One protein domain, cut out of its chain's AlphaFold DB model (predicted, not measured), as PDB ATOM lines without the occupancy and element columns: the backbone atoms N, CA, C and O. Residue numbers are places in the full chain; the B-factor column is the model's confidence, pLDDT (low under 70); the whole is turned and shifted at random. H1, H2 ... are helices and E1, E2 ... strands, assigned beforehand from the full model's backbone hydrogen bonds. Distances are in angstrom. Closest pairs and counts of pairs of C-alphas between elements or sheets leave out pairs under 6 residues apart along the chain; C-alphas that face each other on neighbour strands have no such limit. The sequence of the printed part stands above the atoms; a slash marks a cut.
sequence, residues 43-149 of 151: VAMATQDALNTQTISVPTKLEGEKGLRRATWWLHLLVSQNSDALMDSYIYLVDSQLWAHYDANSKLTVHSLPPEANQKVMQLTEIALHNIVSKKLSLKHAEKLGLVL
ATOM      1  N   VAL A  43     178.473 118.753 195.332       96.62
ATOM      2  CA  VAL A  43     179.596 118.673 196.279       96.62
ATOM      3  C   VAL A  43     180.921 118.387 195.561       96.62
ATOM      4  O   VAL A  43     181.956 118.982 195.886       96.62
ATOM      5  N   ALA A  44     180.917 117.491 194.570       94.69
ATOM      6  CA  ALA A  44     182.104 117.182 193.775       94.69
ATOM      7  C   ALA A  44     182.568 118.394 192.947       94.69
ATOM      8  O   ALA A  44     183.761 118.705 192.928       94.69
ATOM      9  N   MET A  45     181.634 119.112 192.316       95.88
ATOM     10  CA  MET A  45     181.927 120.328 191.553       95.88
ATOM     11  C   MET A  45     182.466 121.445 192.452       95.88
ATOM     12  O   MET A  45     183.523 122.001 192.157       95.88
ATOM     13  N   ALA A  46     181.821 121.705 193.592       97.50
ATOM     14  CA  ALA A  46     182.295 122.682 194.572       97.50
ATOM     15  C   ALA A  46     183.705 122.344 195.084       97.50
ATOM     16  O   ALA A  46     184.552 123.228 195.238       97.50
ATOM     17  N   THR A  47     183.994 121.054 195.299       97.06
ATOM     18  CA  THR A  47     185.340 120.589 195.667       97.06
ATOM     19  C   THR A  47     186.354 120.917 194.575       97.06
ATOM     20  O   THR A  47     187.432 121.433 194.878       97.06
ATOM     21  N   GLN A  48     186.021 120.660 193.310       95.88
ATOM     22  CA  GLN A  48     186.908 120.965 192.190       95.88
ATOM     23  C   GLN A  48     187.166 122.473 192.056       95.88
ATOM     24  O   GLN A  48     188.309 122.883 191.843       95.88
ATOM     25  N   ASP A  49     186.149 123.308 192.250       97.12
ATOM     26  CA  ASP A  49     186.294 124.764 192.224       97.12
ATOM     27  C   ASP A  49     187.158 125.280 193.384       97.12
ATOM     28  O   ASP A  49     188.042 126.124 193.193       97.12
ATOM     29  N   ALA A  50     186.981 124.730 194.587       96.62
ATOM     30  CA  ALA A  50     187.810 125.057 195.745       96.62
ATOM     31  C   ALA A  50     189.290 124.678 195.542       96.62
ATOM     32  O   ALA A  50     190.193 125.404 195.966       96.62
ATOM     33  N   LEU A  51     189.560 123.574 194.841       94.81
ATOM     34  CA  LEU A  51     190.915 123.196 194.435       94.81
ATOM     35  C   LEU A  51     191.507 124.162 193.410       94.81
ATOM     36  O   LEU A  51     192.640 124.617 193.581       94.81
ATOM     37  N   ASN A  52     190.738 124.509 192.376       95.31
ATOM     38  CA  ASN A  52     191.167 125.432 191.324       95.31
ATOM     39  C   ASN A  52     191.503 126.823 191.891       95.31
ATOM     40  O   ASN A  52     192.433 127.482 191.430       95.31
ATOM     41  N   THR A  53     190.771 127.246 192.924       94.69
ATOM     42  CA  THR A  53     190.965 128.519 193.639       94.69
ATOM     43  C   THR A  53     191.958 128.442 194.799       94.69
ATOM     44  O   THR A  53     192.176 129.445 195.475       94.69
ATOM     45  N   GLN A  54     192.574 127.279 195.037       89.44
ATOM     46  CA  GLN A  54     193.542 127.045 196.116       89.44
ATOM     47  C   GLN A  54     193.000 127.346 197.527       89.44
ATOM     48  O   GLN A  54     193.761 127.655 198.443       89.44
ATOM     49  N   THR A  55     191.686 127.233 197.728       87.94
ATOM     50  CA  THR A  55     191.051 127.460 199.038       87.94
ATOM     51  C   THR A  55     191.135 126.239 199.954       87.94
ATOM     52  O   THR A  55     190.985 126.368 201.170       87.94
ATOM     53  N   ILE A  56     191.430 125.058 199.400       92.94
ATOM     54  CA  ILE A  56     191.616 123.802 200.136       92.94
ATOM     55  C   ILE A  56     192.864 123.046 199.661       92.94
ATOM     56  O   ILE A  56     193.390 123.283 198.576       92.94
ATOM     57  N   SER A  57     193.351 122.115 200.487       91.44
ATOM     58  CA  SER A  57     194.552 121.317 200.203       91.44
ATOM     59  C   SER A  57     194.237 119.862 199.856       91.44
ATOM     60  O   SER A  57     193.443 119.214 200.539       91.44
ATOM     61  N   VAL A  58     194.902 119.330 198.829       93.00
ATOM     62  CA  VAL A  58     194.764 117.927 198.411       93.00
ATOM     63  C   VAL A  58     195.592 117.032 199.340       93.00
ATOM     64  O   VAL A  58     196.803 117.243 199.452       93.00
ATOM     65  N   PRO A  59     194.996 116.035 200.018       92.00
ATOM     66  CA  PRO A  59     195.772 115.008 200.700       92.00
ATOM     67  C   PRO A  59     196.411 114.047 199.688       92.00
ATOM     68  O   PRO A  59     195.869 113.813 198.610       92.00
ATOM     69  N   THR A  60     197.530 113.414 200.046       91.44
ATOM     70  CA  THR A  60     198.122 112.338 199.230       91.44
ATOM     71  C   THR A  60     197.081 111.266 198.931       91.44
ATOM     72  O   THR A  60     196.444 110.777 199.854       91.44
ATOM     73  N   LYS A  61     196.893 110.856 197.680       87.94
ATOM     74  CA  LYS A  61     195.904 109.825 197.350       87.94
ATOM     75  C   LYS A  61     196.334 108.449 197.893       87.94
ATOM     76  O   LYS A  61     197.482 108.049 197.709       87.94
ATOM     77  N   LEU A  62     195.430 107.752 198.587       89.12
ATOM     78  CA  LEU A  62     195.627 106.392 199.106       89.12
ATOM     79  C   LEU A  62     194.481 105.508 198.616       89.12
ATOM     80  O   LEU A  62     193.331 105.920 198.695       89.12
ATOM     81  N   GLU A  63     194.809 104.308 198.147       85.38
ATOM     82  CA  GLU A  63     193.852 103.361 197.564       85.38
ATOM     83  C   GLU A  63     193.642 102.140 198.470       85.38
ATOM     84  O   GLU A  63     194.481 101.837 199.335       85.38
ATOM     85  N   GLY A  64     192.534 101.430 198.245       87.50
ATOM     86  CA  GLY A  64     192.179 100.190 198.939       87.50
ATOM     87  C   GLY A  64     192.165 100.335 200.462       87.50
ATOM     88  O   GLY A  64     191.785 101.375 201.002       87.50
ATOM     89  N   GLU A  65     192.650  99.312 201.169       89.69
ATOM     90  CA  GLU A  65     192.641  99.247 202.640       89.69
ATOM     91  C   GLU A  65     193.316 100.459 203.309       89.69
ATOM     92  O   GLU A  65     192.857 100.960 204.338       89.69
ATOM     93  N   LYS A  66     194.398 100.982 202.716       92.50
ATOM     94  CA  LYS A  66     195.100 102.159 203.256       92.50
ATOM     95  C   LYS A  66     194.243 103.419 203.153       92.50
ATOM     96  O   LYS A  66     194.262 104.233 204.078       92.50
ATOM     97  N   GLY A  67     193.519 103.574 202.044       92.81
ATOM     98  CA  GLY A  67     192.548 104.649 201.848       92.81
ATOM     99  C   GLY A  67     191.411 104.548 202.861       92.81
ATOM    100  O   GLY A  67     191.223 105.471 203.655       92.81
ATOM    101  N   LEU A  68     190.771 103.378 202.939       93.00
ATOM    102  CA  LEU A  68     189.665 103.119 203.862       93.00
ATOM    103  C   LEU A  68     190.044 103.375 205.323       93.00
ATOM    104  O   LEU A  68     189.313 104.040 206.060       93.00
ATOM    105  N   ARG A  69     191.211 102.889 205.760       95.44
ATOM    106  CA  ARG A  69     191.686 103.093 207.134       95.44
ATOM    107  C   ARG A  69     191.834 104.576 207.467       95.44
ATOM    108  O   ARG A  69     191.504 104.999 208.575       95.44
ATOM    109  N   ARG A  70     192.325 105.374 206.518       96.62
ATOM    110  CA  ARG A  70     192.459 106.819 206.695       96.62
ATOM    111  C   ARG A  70     191.101 107.511 206.708       96.62
ATOM    112  O   ARG A  70     190.876 108.324 207.599       96.62
ATOM    113  N   ALA A  71     190.213 107.186 205.771       96.44
ATOM    114  CA  ALA A  71     188.863 107.744 205.737       96.44
ATOM    115  C   ALA A  71     188.103 107.434 207.033       96.44
ATOM    116  O   ALA A  71     187.551 108.340 207.649       96.44
ATOM    117  N   THR A  72     188.191 106.196 207.524       97.50
ATOM    118  CA  THR A  72     187.641 105.772 208.823       97.50
ATOM    119  C   THR A  72     188.171 106.638 209.966       97.50
ATOM    120  O   THR A  72     187.399 107.161 210.768       97.50
ATOM    121  N   TRP A  73     189.491 106.840 210.035       98.19
ATOM    122  CA  TRP A  73     190.091 107.683 211.071       98.19
ATOM    123  C   TRP A  73     189.628 109.142 210.979       98.19
ATOM    124  O   TRP A  73     189.292 109.751 211.994       98.19
ATOM    125  N   TRP A  74     189.559 109.700 209.771       98.50
ATOM    126  CA  TRP A  74     189.048 111.050 209.565       98.50
ATOM    127  C   TRP A  74     187.566 111.182 209.922       98.50
ATOM    128  O   TRP A  74     187.198 112.166 210.552       98.50
ATOM    129  N   LEU A  75     186.723 110.198 209.609       98.56
ATOM    130  CA  LEU A  75     185.317 110.203 210.020       98.56
ATOM    131  C   LEU A  75     185.183 110.206 211.549       98.56
ATOM    132  O   LEU A  75     184.404 110.989 212.089       98.56
ATOM    133  N   HIS A  76     185.999 109.421 212.261       98.50
ATOM    134  CA  HIS A  76     186.050 109.473 213.727       98.50
ATOM    135  C   HIS A  76     186.457 110.856 214.252       98.50
ATOM    136  O   HIS A  76     185.856 111.356 215.203       98.50
ATOM    137  N   LEU A  77     187.454 111.495 213.635       98.44
ATOM    138  CA  LEU A  77     187.838 112.857 214.005       98.44
ATOM    139  C   LEU A  77     186.722 113.863 213.733       98.44
ATOM    140  O   LEU A  77     186.481 114.734 214.563       98.44
ATOM    141  N   LEU A  78     186.039 113.745 212.597       98.50
ATOM    142  CA  LEU A  78     184.955 114.636 212.207       98.50
ATOM    143  C   LEU A  78     183.828 114.620 213.240       98.50
ATOM    144  O   LEU A  78     183.456 115.687 213.732       98.50
ATOM    145  N   VAL A  79     183.337 113.431 213.609       97.81
ATOM    146  CA  VAL A  79     182.267 113.294 214.611       97.81
ATOM    147  C   VAL A  79     182.743 113.679 216.006       97.81
ATOM    148  O   VAL A  79     182.006 114.317 216.741       97.81
ATOM    149  N   SER A  80     184.002 113.401 216.358       97.25
ATOM    150  CA  SER A  80     184.565 113.843 217.637       97.25
ATOM    151  C   SER A  80     184.675 115.366 217.742       97.25
ATOM    152  O   SER A  80     184.569 115.902 218.841       97.25
ATOM    153  N   GLN A  81     184.936 116.062 216.635       96.81
ATOM    154  CA  GLN A  81     185.097 117.519 216.607       96.81
ATOM    155  C   GLN A  81     183.765 118.266 216.445       96.81
ATOM    156  O   GLN A  81     183.712 119.460 216.730       96.81
ATOM    157  N   ASN A  82     182.713 117.590 215.970       96.19
ATOM    158  CA  ASN A  82     181.430 118.196 215.601       96.19
ATOM    159  C   ASN A  82     180.230 117.360 216.094       96.19
ATOM    160  O   ASN A  82     179.202 117.313 215.421       96.19
ATOM    161  N   SER A  83     180.359 116.686 217.242       94.44
ATOM    162  CA  SER A  83     179.381 115.708 217.753       94.44
ATOM    163  C   SER A  83     177.962 116.261 217.803       94.44
ATOM    164  O   SER A  83     177.036 115.626 217.312       94.44
ATOM    165  N   ASP A  84     177.797 117.477 218.317       93.12
ATOM    166  CA  ASP A  84     176.481 118.094 218.505       93.12
ATOM    167  C   ASP A  84     175.806 118.413 217.165       93.12
ATOM    168  O   ASP A  84     174.590 118.320 217.027       93.12
ATOM    169  N   ALA A  85     176.604 118.771 216.155       93.56
ATOM    170  CA  ALA A  85     176.104 119.077 214.821       93.56
ATOM    171  C   ALA A  85     175.773 117.813 214.019       93.56
ATOM    172  O   ALA A  85     174.958 117.885 213.098       93.56
ATOM    173  N   LEU A  86     176.400 116.681 214.343       95.88
ATOM    174  CA  LEU A  86     176.313 115.440 213.572       95.88
ATOM    175  C   LEU A  86     175.524 114.335 214.269       95.88
ATOM    176  O   LEU A  86     175.312 113.300 213.648       95.88
ATOM    177  N   MET A  87     175.096 114.522 215.517       96.25
ATOM    178  CA  MET A  87     174.341 113.511 216.259       96.25
ATOM    179  C   MET A  87     173.155 112.991 215.443       96.25
ATOM    180  O   MET A  87     172.410 113.791 214.872       96.25
ATOM    181  N   ASP A  88     173.002 111.664 215.423       96.12
ATOM    182  CA  ASP A  88     171.930 110.958 214.714       96.12
ATOM    183  C   ASP A  88     171.865 111.335 213.222       96.12
ATOM    184  O   ASP A  88     170.843 111.777 212.696       96.12
ATOM    185  N   SER A  89     173.012 111.243 212.538       96.88
ATOM    186  CA  SER A  89     173.113 111.561 211.111       96.88
ATOM    187  C   SER A  89     173.960 110.571 210.326       96.88
ATOM    188  O   SER A  89     174.893 109.934 210.831       96.88
ATOM    189  N   TYR A  90     173.628 110.469 209.045       97.88
ATOM    190  CA  TYR A  90     174.393 109.730 208.062       97.88
ATOM    191  C   TYR A  90     175.412 110.651 207.404       97.88
ATOM    192  O   TYR A  90     175.150 111.820 207.135       97.88
ATOM    193  N   ILE A  91     176.583 110.102 207.124       98.06
ATOM    194  CA  ILE A  91     177.683 110.780 206.458       98.06
ATOM    195  C   ILE A  91     177.980 110.006 205.181       98.06
ATOM    196  O   ILE A  91     178.208 108.797 205.224       98.06
ATOM    197  N   TYR A  92     177.988 110.705 204.053       96.56
ATOM    198  CA  TYR A  92     178.279 110.146 202.742       96.56
ATOM    199  C   TYR A  92     179.549 110.771 202.170       96.56
ATOM    200  O   TYR A  92     179.601 111.981 201.925       96.56
ATOM    201  N   LEU A  93     180.578 109.949 201.956       95.81
ATOM    202  CA  LEU A  93     181.770 110.368 201.227       95.81
ATOM    203  C   LEU A  93     181.539 110.189 199.733       95.81
ATOM    204  O   LEU A  93     181.469 109.068 199.243       95.81
ATOM    205  N   VAL A  94     181.430 111.299 199.011       93.75
ATOM    206  CA  VAL A  94     181.007 111.342 197.605       93.75
ATOM    207  C   VAL A  94     181.965 110.601 196.671       93.75
ATOM    208  O   VAL A  94     181.541 109.846 195.802       93.75
ATOM    209  N   ASP A  95     183.264 110.817 196.837       88.31
ATOM    210  CA  ASP A  95     184.318 110.298 195.962       88.31
ATOM    211  C   ASP A  95     184.619 108.810 196.182       88.31
ATOM    212  O   ASP A  95     185.041 108.123 195.250       88.31
ATOM    213  N   SER A  96     184.369 108.303 197.390       88.75
ATOM    214  CA  SER A  96     184.485 106.875 197.717       88.75
ATOM    215  C   SER A  96     183.145 106.141 197.773       88.75
ATOM    216  O   SER A  96     183.127 104.915 197.856       88.75
ATOM    217  N   GLN A  97     182.026 106.865 197.705       89.88
ATOM    218  CA  GLN A  97     180.664 106.356 197.906       89.88
ATOM    219  C   GLN A  97     180.512 105.612 199.247       89.88
ATOM    220  O   GLN A  97     179.737 104.668 199.381       89.88
ATOM    221  N   LEU A  98     181.285 106.032 200.255       92.12
ATOM    222  CA  LEU A  98     181.300 105.413 201.575       92.12
ATOM    223  C   LEU A  98     180.206 106.010 202.454       92.12
ATOM    224  O   LEU A  98     180.194 107.213 202.718       92.12
ATOM    225  N   TRP A  99     179.348 105.144 202.978       95.25
ATOM    226  CA  TRP A  99     178.378 105.501 204.002       95.25
ATOM    227  C   TRP A  99     178.929 105.259 205.404       95.25
ATOM    228  O   TRP A  99     179.557 104.234 205.694       95.25
ATOM    229  N   ALA A 100     178.651 106.201 206.296       97.38
ATOM    230  CA  ALA A 100     178.809 106.034 207.725       97.38
ATOM    231  C   ALA A 100     177.578 106.567 208.461       97.38
ATOM    232  O   ALA A 100     176.920 107.493 207.997       97.38
ATOM    233  N   HIS A 101     177.289 106.008 209.631       98.00
ATOM    234  CA  HIS A 101     176.182 106.430 210.482       98.00
ATOM    235  C   HIS A 101     176.704 106.748 211.880       98.00
ATOM    236  O   HIS A 101     177.338 105.896 212.509       98.00
ATOM    237  N   TYR A 102     176.468 107.973 212.346       98.00
ATOM    238  CA  TYR A 102     176.750 108.392 213.713       98.00
ATOM    239  C   TYR A 102     175.439 108.455 214.488       98.00
ATOM    240  O   TYR A 102     174.649 109.376 214.297       98.00
ATOM    241  N   ASP A 103     175.202 107.445 215.323       96.25
ATOM    242  CA  ASP A 103     173.916 107.261 215.994       96.25
ATOM    243  C   ASP A 103     173.754 108.141 217.246       96.25
ATOM    244  O   ASP A 103     174.711 108.714 217.776       96.25
ATOM    245  N   ALA A 104     172.528 108.203 217.767       94.62
ATOM    246  CA  ALA A 104     172.200 108.910 219.007       94.62
ATOM    247  C   ALA A 104     172.974 108.424 220.257       94.62
ATOM    248  O   ALA A 104     173.017 109.126 221.267       94.62
ATOM    249  N   ASN A 105     173.611 107.246 220.210       95.56
ATOM    250  CA  ASN A 105     174.460 106.719 221.284       95.56
ATOM    251  C   ASN A 105     175.935 107.108 221.104       95.56
ATOM    252  O   ASN A 105     176.812 106.539 221.758       95.56
ATOM    253  N   SER A 106     176.227 108.069 220.220       94.88
ATOM    254  CA  SER A 106     177.582 108.499 219.879       94.88
ATOM    255  C   SER A 106     178.458 107.392 219.281       94.88
ATOM    256  O   SER A 106     179.690 107.459 219.360       94.88
ATOM    257  N   LYS A 107     177.859 106.367 218.668       96.94
ATOM    258  CA  LYS A 107     178.593 105.308 217.978       96.94
ATOM    259  C   LYS A 107     178.651 105.608 216.484       96.94
ATOM    260  O   LYS A 107     177.632 105.712 215.808       96.94
ATOM    261  N   LEU A 108     179.873 105.682 215.958       98.00
ATOM    262  CA  LEU A 108     180.118 105.755 214.521       98.00
ATOM    263  C   LEU A 108     180.242 104.343 213.935       98.00
ATOM    264  O   LEU A 108     181.120 103.577 214.331       98.00
ATOM    265  N   THR A 109     179.392 104.030 212.963       97.56
ATOM    266  CA  THR A 109     179.471 102.820 212.138       97.56
ATOM    267  C   THR A 109     179.883 103.218 210.726       97.56
ATOM    268  O   THR A 109     179.090 103.810 210.003       97.56
ATOM    269  N   VAL A 110     181.123 102.918 210.340       95.75
ATOM    270  CA  VAL A 110     181.623 103.096 208.963       95.75
ATOM    271  C   VAL A 110     181.255 101.861 208.133       95.75
ATOM    272  O   VAL A 110     181.182 100.771 208.697       95.75
ATOM    273  N   HIS A 111     181.009 102.022 206.828       92.12
ATOM    274  CA  HIS A 111     180.329 101.023 205.984       92.12
ATOM    275  C   HIS A 111     178.915 100.705 206.485       92.12
ATOM    276  O   HIS A 111     178.496  99.549 206.558       92.12
ATOM    277  N   SER A 112     178.161 101.739 206.860       92.56
ATOM    278  CA  SER A 112     176.737 101.560 207.123       92.56
ATOM    279  C   SER A 112     175.976 101.330 205.816       92.56
ATOM    280  O   SER A 112     176.456 101.636 204.725       92.56
ATOM    281  N   LEU A 113     174.746 100.836 205.925       90.38
ATOM    282  CA  LEU A 113     173.793 100.967 204.827       90.38
ATOM    283  C   LEU A 113     173.437 102.452 204.627       90.38
ATOM    284  O   LEU A 113     173.572 103.235 205.579       90.38
ATOM    285  N   PRO A 114     172.995 102.852 203.422       90.31
ATOM    286  CA  PRO A 114     172.401 104.166 203.225       90.31
ATOM    287  C   PRO A 114     171.172 104.347 204.132       90.31
ATOM    288  O   PRO A 114     170.543 103.361 204.530       90.31
ATOM    289  N   PRO A 115     170.819 105.598 204.457       92.12
ATOM    290  CA  PRO A 115     169.643 105.895 205.256       92.12
ATOM    291  C   PRO A 115     168.343 105.499 204.556       92.12
ATOM    292  O   PRO A 115     168.229 105.537 203.329       92.12
ATOM    293  N   GLU A 116     167.325 105.221 205.365       86.62
ATOM    294  CA  GLU A 116     165.936 105.251 204.914       86.62
ATOM    295  C   GLU A 116     165.476 106.704 204.666       86.62
ATOM    296  O   GLU A 116     166.168 107.670 204.992       86.62
ATOM    297  N   ALA A 117     164.298 106.887 204.064       80.56
ATOM    298  CA  ALA A 117     163.786 108.221 203.753       80.56
ATOM    299  C   ALA A 117     163.671 109.117 205.010       80.56
ATOM    300  O   ALA A 117     163.296 108.652 206.086       80.56
ATOM    301  N   ASN A 118     163.914 110.422 204.839       84.50
ATOM    302  CA  ASN A 118     163.791 111.474 205.866       84.50
ATOM    303  C   ASN A 118     164.822 111.440 207.014       84.50
ATOM    304  O   ASN A 118     164.579 112.041 208.059       84.50
ATOM    305  N   GLN A 119     165.959 110.765 206.841       92.81
ATOM    306  CA  GLN A 119     167.091 110.874 207.767       92.81
ATOM    307  C   GLN A 119     168.041 111.993 207.347       92.81
ATOM    308  O   GLN A 119     168.191 112.273 206.159       92.81
ATOM    309  N   LYS A 120     168.715 112.592 208.332       95.25
ATOM    310  CA  LYS A 120     169.705 113.640 208.092       95.25
ATOM    311  C   LYS A 120     170.941 113.057 207.415       95.25
ATOM    312  O   LYS A 120     171.553 112.126 207.945       95.25
ATOM    313  N   VAL A 121     171.342 113.642 206.291       96.81
ATOM    314  CA  VAL A 121     172.524 113.231 205.526       96.81
ATOM    315  C   VAL A 121     173.470 114.401 205.348       96.81
ATOM    316  O   VAL A 121     173.092 115.431 204.806       96.81
ATOM    317  N   MET A 122     174.724 114.220 205.753       97.69
ATOM    318  CA  MET A 122     175.828 115.108 205.413       97.69
ATOM    319  C   MET A 122     176.678 114.481 204.308       97.69
ATOM    320  O   MET A 122     177.208 113.384 204.464       97.69
ATOM    321  N   GLN A 123     176.859 115.198 203.209       97.56
ATOM    322  CA  GLN A 123     177.649 114.777 202.056       97.56
ATOM    323  C   GLN A 123     178.911 115.627 201.950       97.56
ATOM    324  O   GLN A 123     178.842 116.848 202.085       97.56
ATOM    325  N   LEU A 124     180.056 114.996 201.694       98.25
ATOM    326  CA  LEU A 124     181.346 115.665 201.489       98.25
ATOM    327  C   LEU A 124     182.322 114.762 200.725       98.25
ATOM    328  O   LEU A 124     182.125 113.556 200.653       98.25
ATOM    329  N   THR A 125     183.394 115.316 200.165       96.88
ATOM    330  CA  THR A 125     184.506 114.523 199.599       96.88
ATOM    331  C   THR A 125     185.545 114.176 200.670       96.88
ATOM    332  O   THR A 125     185.623 114.844 201.706       96.88
ATOM    333  N   GLU A 126     186.422 113.196 200.419       96.19
ATOM    334  CA  GLU A 126     187.601 112.956 201.268       96.19
ATOM    335  C   GLU A 126     188.495 114.200 201.380       96.19
ATOM    336  O   GLU A 126     189.118 114.441 202.418       96.19
ATOM    337  N   ILE A 127     188.564 115.012 200.321       97.00
ATOM    338  CA  ILE A 127     189.343 116.254 200.306       97.00
ATOM    339  C   ILE A 127     188.734 117.268 201.278       97.00
ATOM    340  O   ILE A 127     189.457 117.836 202.103       97.00
ATOM    341  N   ALA A 128     187.418 117.486 201.220       98.00
ATOM    342  CA  ALA A 128     186.724 118.359 202.162       98.00
ATOM    343  C   ALA A 128     186.884 117.845 203.601       98.00
ATOM    344  O   ALA A 128     187.304 118.603 204.480       98.00
ATOM    345  N   LEU A 129     186.675 116.541 203.816       98.38
ATOM    346  CA  LEU A 129     186.858 115.875 205.103       98.38
ATOM    347  C   LEU A 129     188.254 116.131 205.680       98.38
ATOM    348  O   LEU A 129     188.374 116.602 206.810       98.38
ATOM    349  N   HIS A 130     189.309 115.891 204.895       98.25
ATOM    350  CA  HIS A 130     190.693 116.128 205.302       98.25
ATOM    351  C   HIS A 130     190.928 117.570 205.763       98.25
ATOM    352  O   HIS A 130     191.559 117.791 206.801       98.25
ATOM    353  N   ASN A 131     190.436 118.558 205.012       98.31
ATOM    354  CA  ASN A 131     190.635 119.967 205.355       98.31
ATOM    355  C   ASN A 131     189.854 120.366 206.612       98.31
ATOM    356  O   ASN A 131     190.366 121.170 207.397       98.31
ATOM    357  N   ILE A 132     188.680 119.765 206.841       98.12
ATOM    358  CA  ILE A 132     187.889 119.963 208.059       98.12
ATOM    359  C   ILE A 132     188.613 119.385 209.276       98.12
ATOM    360  O   ILE A 132     188.920 120.113 210.220       98.12
ATOM    361  N   VAL A 133     188.974 118.100 209.242       98.12
ATOM    362  CA  VAL A 133     189.578 117.420 210.404       98.12
ATOM    363  C   VAL A 133     190.995 117.903 210.711       98.12
ATOM    364  O   VAL A 133     191.439 117.826 211.858       98.12
ATOM    365  N   SER A 134     191.683 118.454 209.704       97.25
ATOM    366  CA  SER A 134     192.980 119.131 209.848       97.25
ATOM    367  C   SER A 134     192.853 120.607 210.243       97.25
ATOM    368  O   SER A 134     193.862 121.309 210.288       97.25
ATOM    369  N   LYS A 135     191.633 121.094 210.513       96.56
ATOM    370  CA  LYS A 135     191.320 122.469 210.942       96.56
ATOM    371  C   LYS A 135     191.758 123.568 209.965       96.56
ATOM    372  O   LYS A 135     191.885 124.724 210.359       96.56
ATOM    373  N   LYS A 136     191.971 123.228 208.691       96.38
ATOM    374  CA  LYS A 136     192.232 124.206 207.618       96.38
ATOM    375  C   LYS A 136     190.945 124.865 207.125       96.38
ATOM    376  O   LYS A 136     190.987 125.951 206.562       96.38
ATOM    377  N   LEU A 137     189.814 124.205 207.354       95.88
ATOM    378  CA  LEU A 137     188.477 124.656 207.009       95.88
ATOM    379  C   LEU A 137     187.534 124.297 208.165       95.88
ATOM    380  O   LEU A 137     187.641 123.211 208.720       95.88
ATOM    381  N   SER A 138     186.625 125.184 208.568       96.38
ATOM    382  CA  SER A 138     185.595 124.819 209.554       96.38
ATOM    383  C   SER A 138     184.390 124.186 208.864       96.38
ATOM    384  O   SER A 138     184.109 124.521 207.714       96.38
ATOM    385  N   LEU A 139     183.637 123.334 209.569       96.75
ATOM    386  CA  LEU A 139     182.438 122.685 209.021       96.75
ATOM    387  C   LEU A 139     181.445 123.713 208.444       96.75
ATOM    388  O   LEU A 139     181.079 123.643 207.279       96.75
ATOM    389  N   LYS A 140     181.135 124.763 209.212       96.06
ATOM    390  CA  LYS A 140     180.254 125.863 208.779       96.06
ATOM    391  C   LYS A 140     180.779 126.630 207.560       96.06
ATOM    392  O   LYS A 140     179.998 127.168 206.781       96.06
ATOM    393  N   HIS A 141     182.098 126.772 207.418       96.69
ATOM    394  CA  HIS A 141     182.670 127.414 206.232       96.69
ATOM    395  C   HIS A 141     182.601 126.466 205.027       96.69
ATOM    396  O   HIS A 141     182.256 126.909 203.938       96.69
ATOM    397  N   ALA A 142     182.851 125.170 205.227       97.69
ATOM    398  CA  ALA A 142     182.707 124.155 204.190       97.69
ATOM    399  C   ALA A 142     181.277 124.108 203.625       97.69
ATOM    400  O   ALA A 142     181.114 124.093 202.410       97.69
ATOM    401  N   GLU A 143     180.259 124.197 204.486       97.25
ATOM    402  CA  GLU A 143     178.850 124.303 204.077       97.25
ATOM    403  C   GLU A 143     178.595 125.531 203.194       97.25
ATOM    404  O   GLU A 143     177.986 125.431 202.133       97.25
ATOM    405  N   LYS A 144     179.117 126.703 203.582       96.62
ATOM    406  CA  LYS A 144     178.973 127.937 202.788       96.62
ATOM    407  C   LYS A 144     179.617 127.850 201.405       96.62
ATOM    408  O   LYS A 144     179.159 128.529 200.494       96.62
ATOM    409  N   LEU A 145     180.689 127.072 201.274       96.62
ATOM    410  CA  LEU A 145     181.379 126.847 200.006       96.62
ATOM    411  C   LEU A 145     180.744 125.722 199.173       96.62
ATOM    412  O   LEU A 145     181.238 125.443 198.088       96.62
ATOM    413  N   GLY A 146     179.701 125.049 199.671       97.56
ATOM    414  CA  GLY A 146     179.115 123.874 199.017       97.56
ATOM    415  C   GLY A 146     179.983 122.612 199.099       97.56
ATOM    416  O   GLY A 146     179.671 121.609 198.470       97.56
ATOM    417  N   LEU A 147     181.066 122.636 199.885       97.69
ATOM    418  CA  LEU A 147     181.953 121.484 200.115       97.69
ATOM    419  C   LEU A 147     181.342 120.449 201.062       97.69
ATOM    420  O   LEU A 147     181.807 119.311 201.126       97.69
ATOM    421  N   VAL A 148     180.337 120.879 201.821       98.06
ATOM    422  CA  VAL A 148     179.489 120.046 202.664       98.06
ATOM    423  C   VAL A 148     178.044 120.380 202.325       98.06
ATOM    424  O   VAL A 148     177.661 121.549 202.359       98.06
ATOM    425  N   LEU A 149     177.249 119.362 202.017       97.12
ATOM    426  CA  LEU A 149     175.811 119.490 201.811       97.12
ATOM    427  C   LEU A 149     175.089 118.695 202.893       97.12
ATOM    428  O   LEU A 149     175.318 117.496 203.021       97.12
TER     429      LEU A 149
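Overview. This is residues 43 to 149 of the 151 residues of an uncharacterized protein of Vibrio fluvialis (UniProt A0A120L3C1). A small twisted four-stranded sheet has the long helix H2 over one face; H4 packs on H2 beside it, and H5 adjoins H4. H1 lies at one end of the longest axis, joined to H2 by the long stretch of residues 53 to 63. The 107 printed residues hold, in order, H1 H2 H3 E1 E2 E3 E4 H4 H5, a mixed class; the mixed sheet runs E3 E2 E1 E4. It is compact, radius of gyration of the C-alphas 13.0 A, spanning 38 by 31 by 24 A.

Along the chain. The strands are E1, residues 89 to 93, 13.2 A; E2, 98 to 102, 13.3 A; E3, 108 to 110; and E4, 121 to 124. The helices are H2, 64 to 81, 25.7 A; H1, 43 to 52, 14.3 A; H3, 83 to 86; H4, 126 to 133, 10.4 A; and H5, 139 to 144. C-alpha 43 is at (179.596, 118.673, 196.279) and C-alpha 144 at (178.973, 127.937, 202.788).

Arrangement. E1, E2 and E3 form a meander, each the antiparallel neighbour of the one before, with N 91 and O 100 at 2.8 A and N 109 and O 101 at 2.8 A. E4 is parallel to E1, N 122 and O 90 at 2.8 A. H2 makes two layers with the sheet, a helix on one face, at a height of 8.2 A; Thr 72 and Val 110 of E3 have the closest C-alphas, 6.6 A. H2 and H4 touch, C-alphas 78 and 133 closest at 5.7 A. H4 and H5 only just touch, with 3 pairs of C-alphas within 8 A, 132 and 139 closest at 6.2 A. H1 and H4 only graze the sheet, as does H3, only just on it with 5 pairs within 10 A. Every O i to N i+4 pair is within hydrogen-bond range in H1, H2, H4 and H5; H3 is too short for one.

Size, cuts and confidence. The farthest C-alphas, Asn 52 and Asn 105, are 39.1 A apart. The printed part has no cut; the H1 to H2 link is long. No printed residue is under 70 in pLDDT.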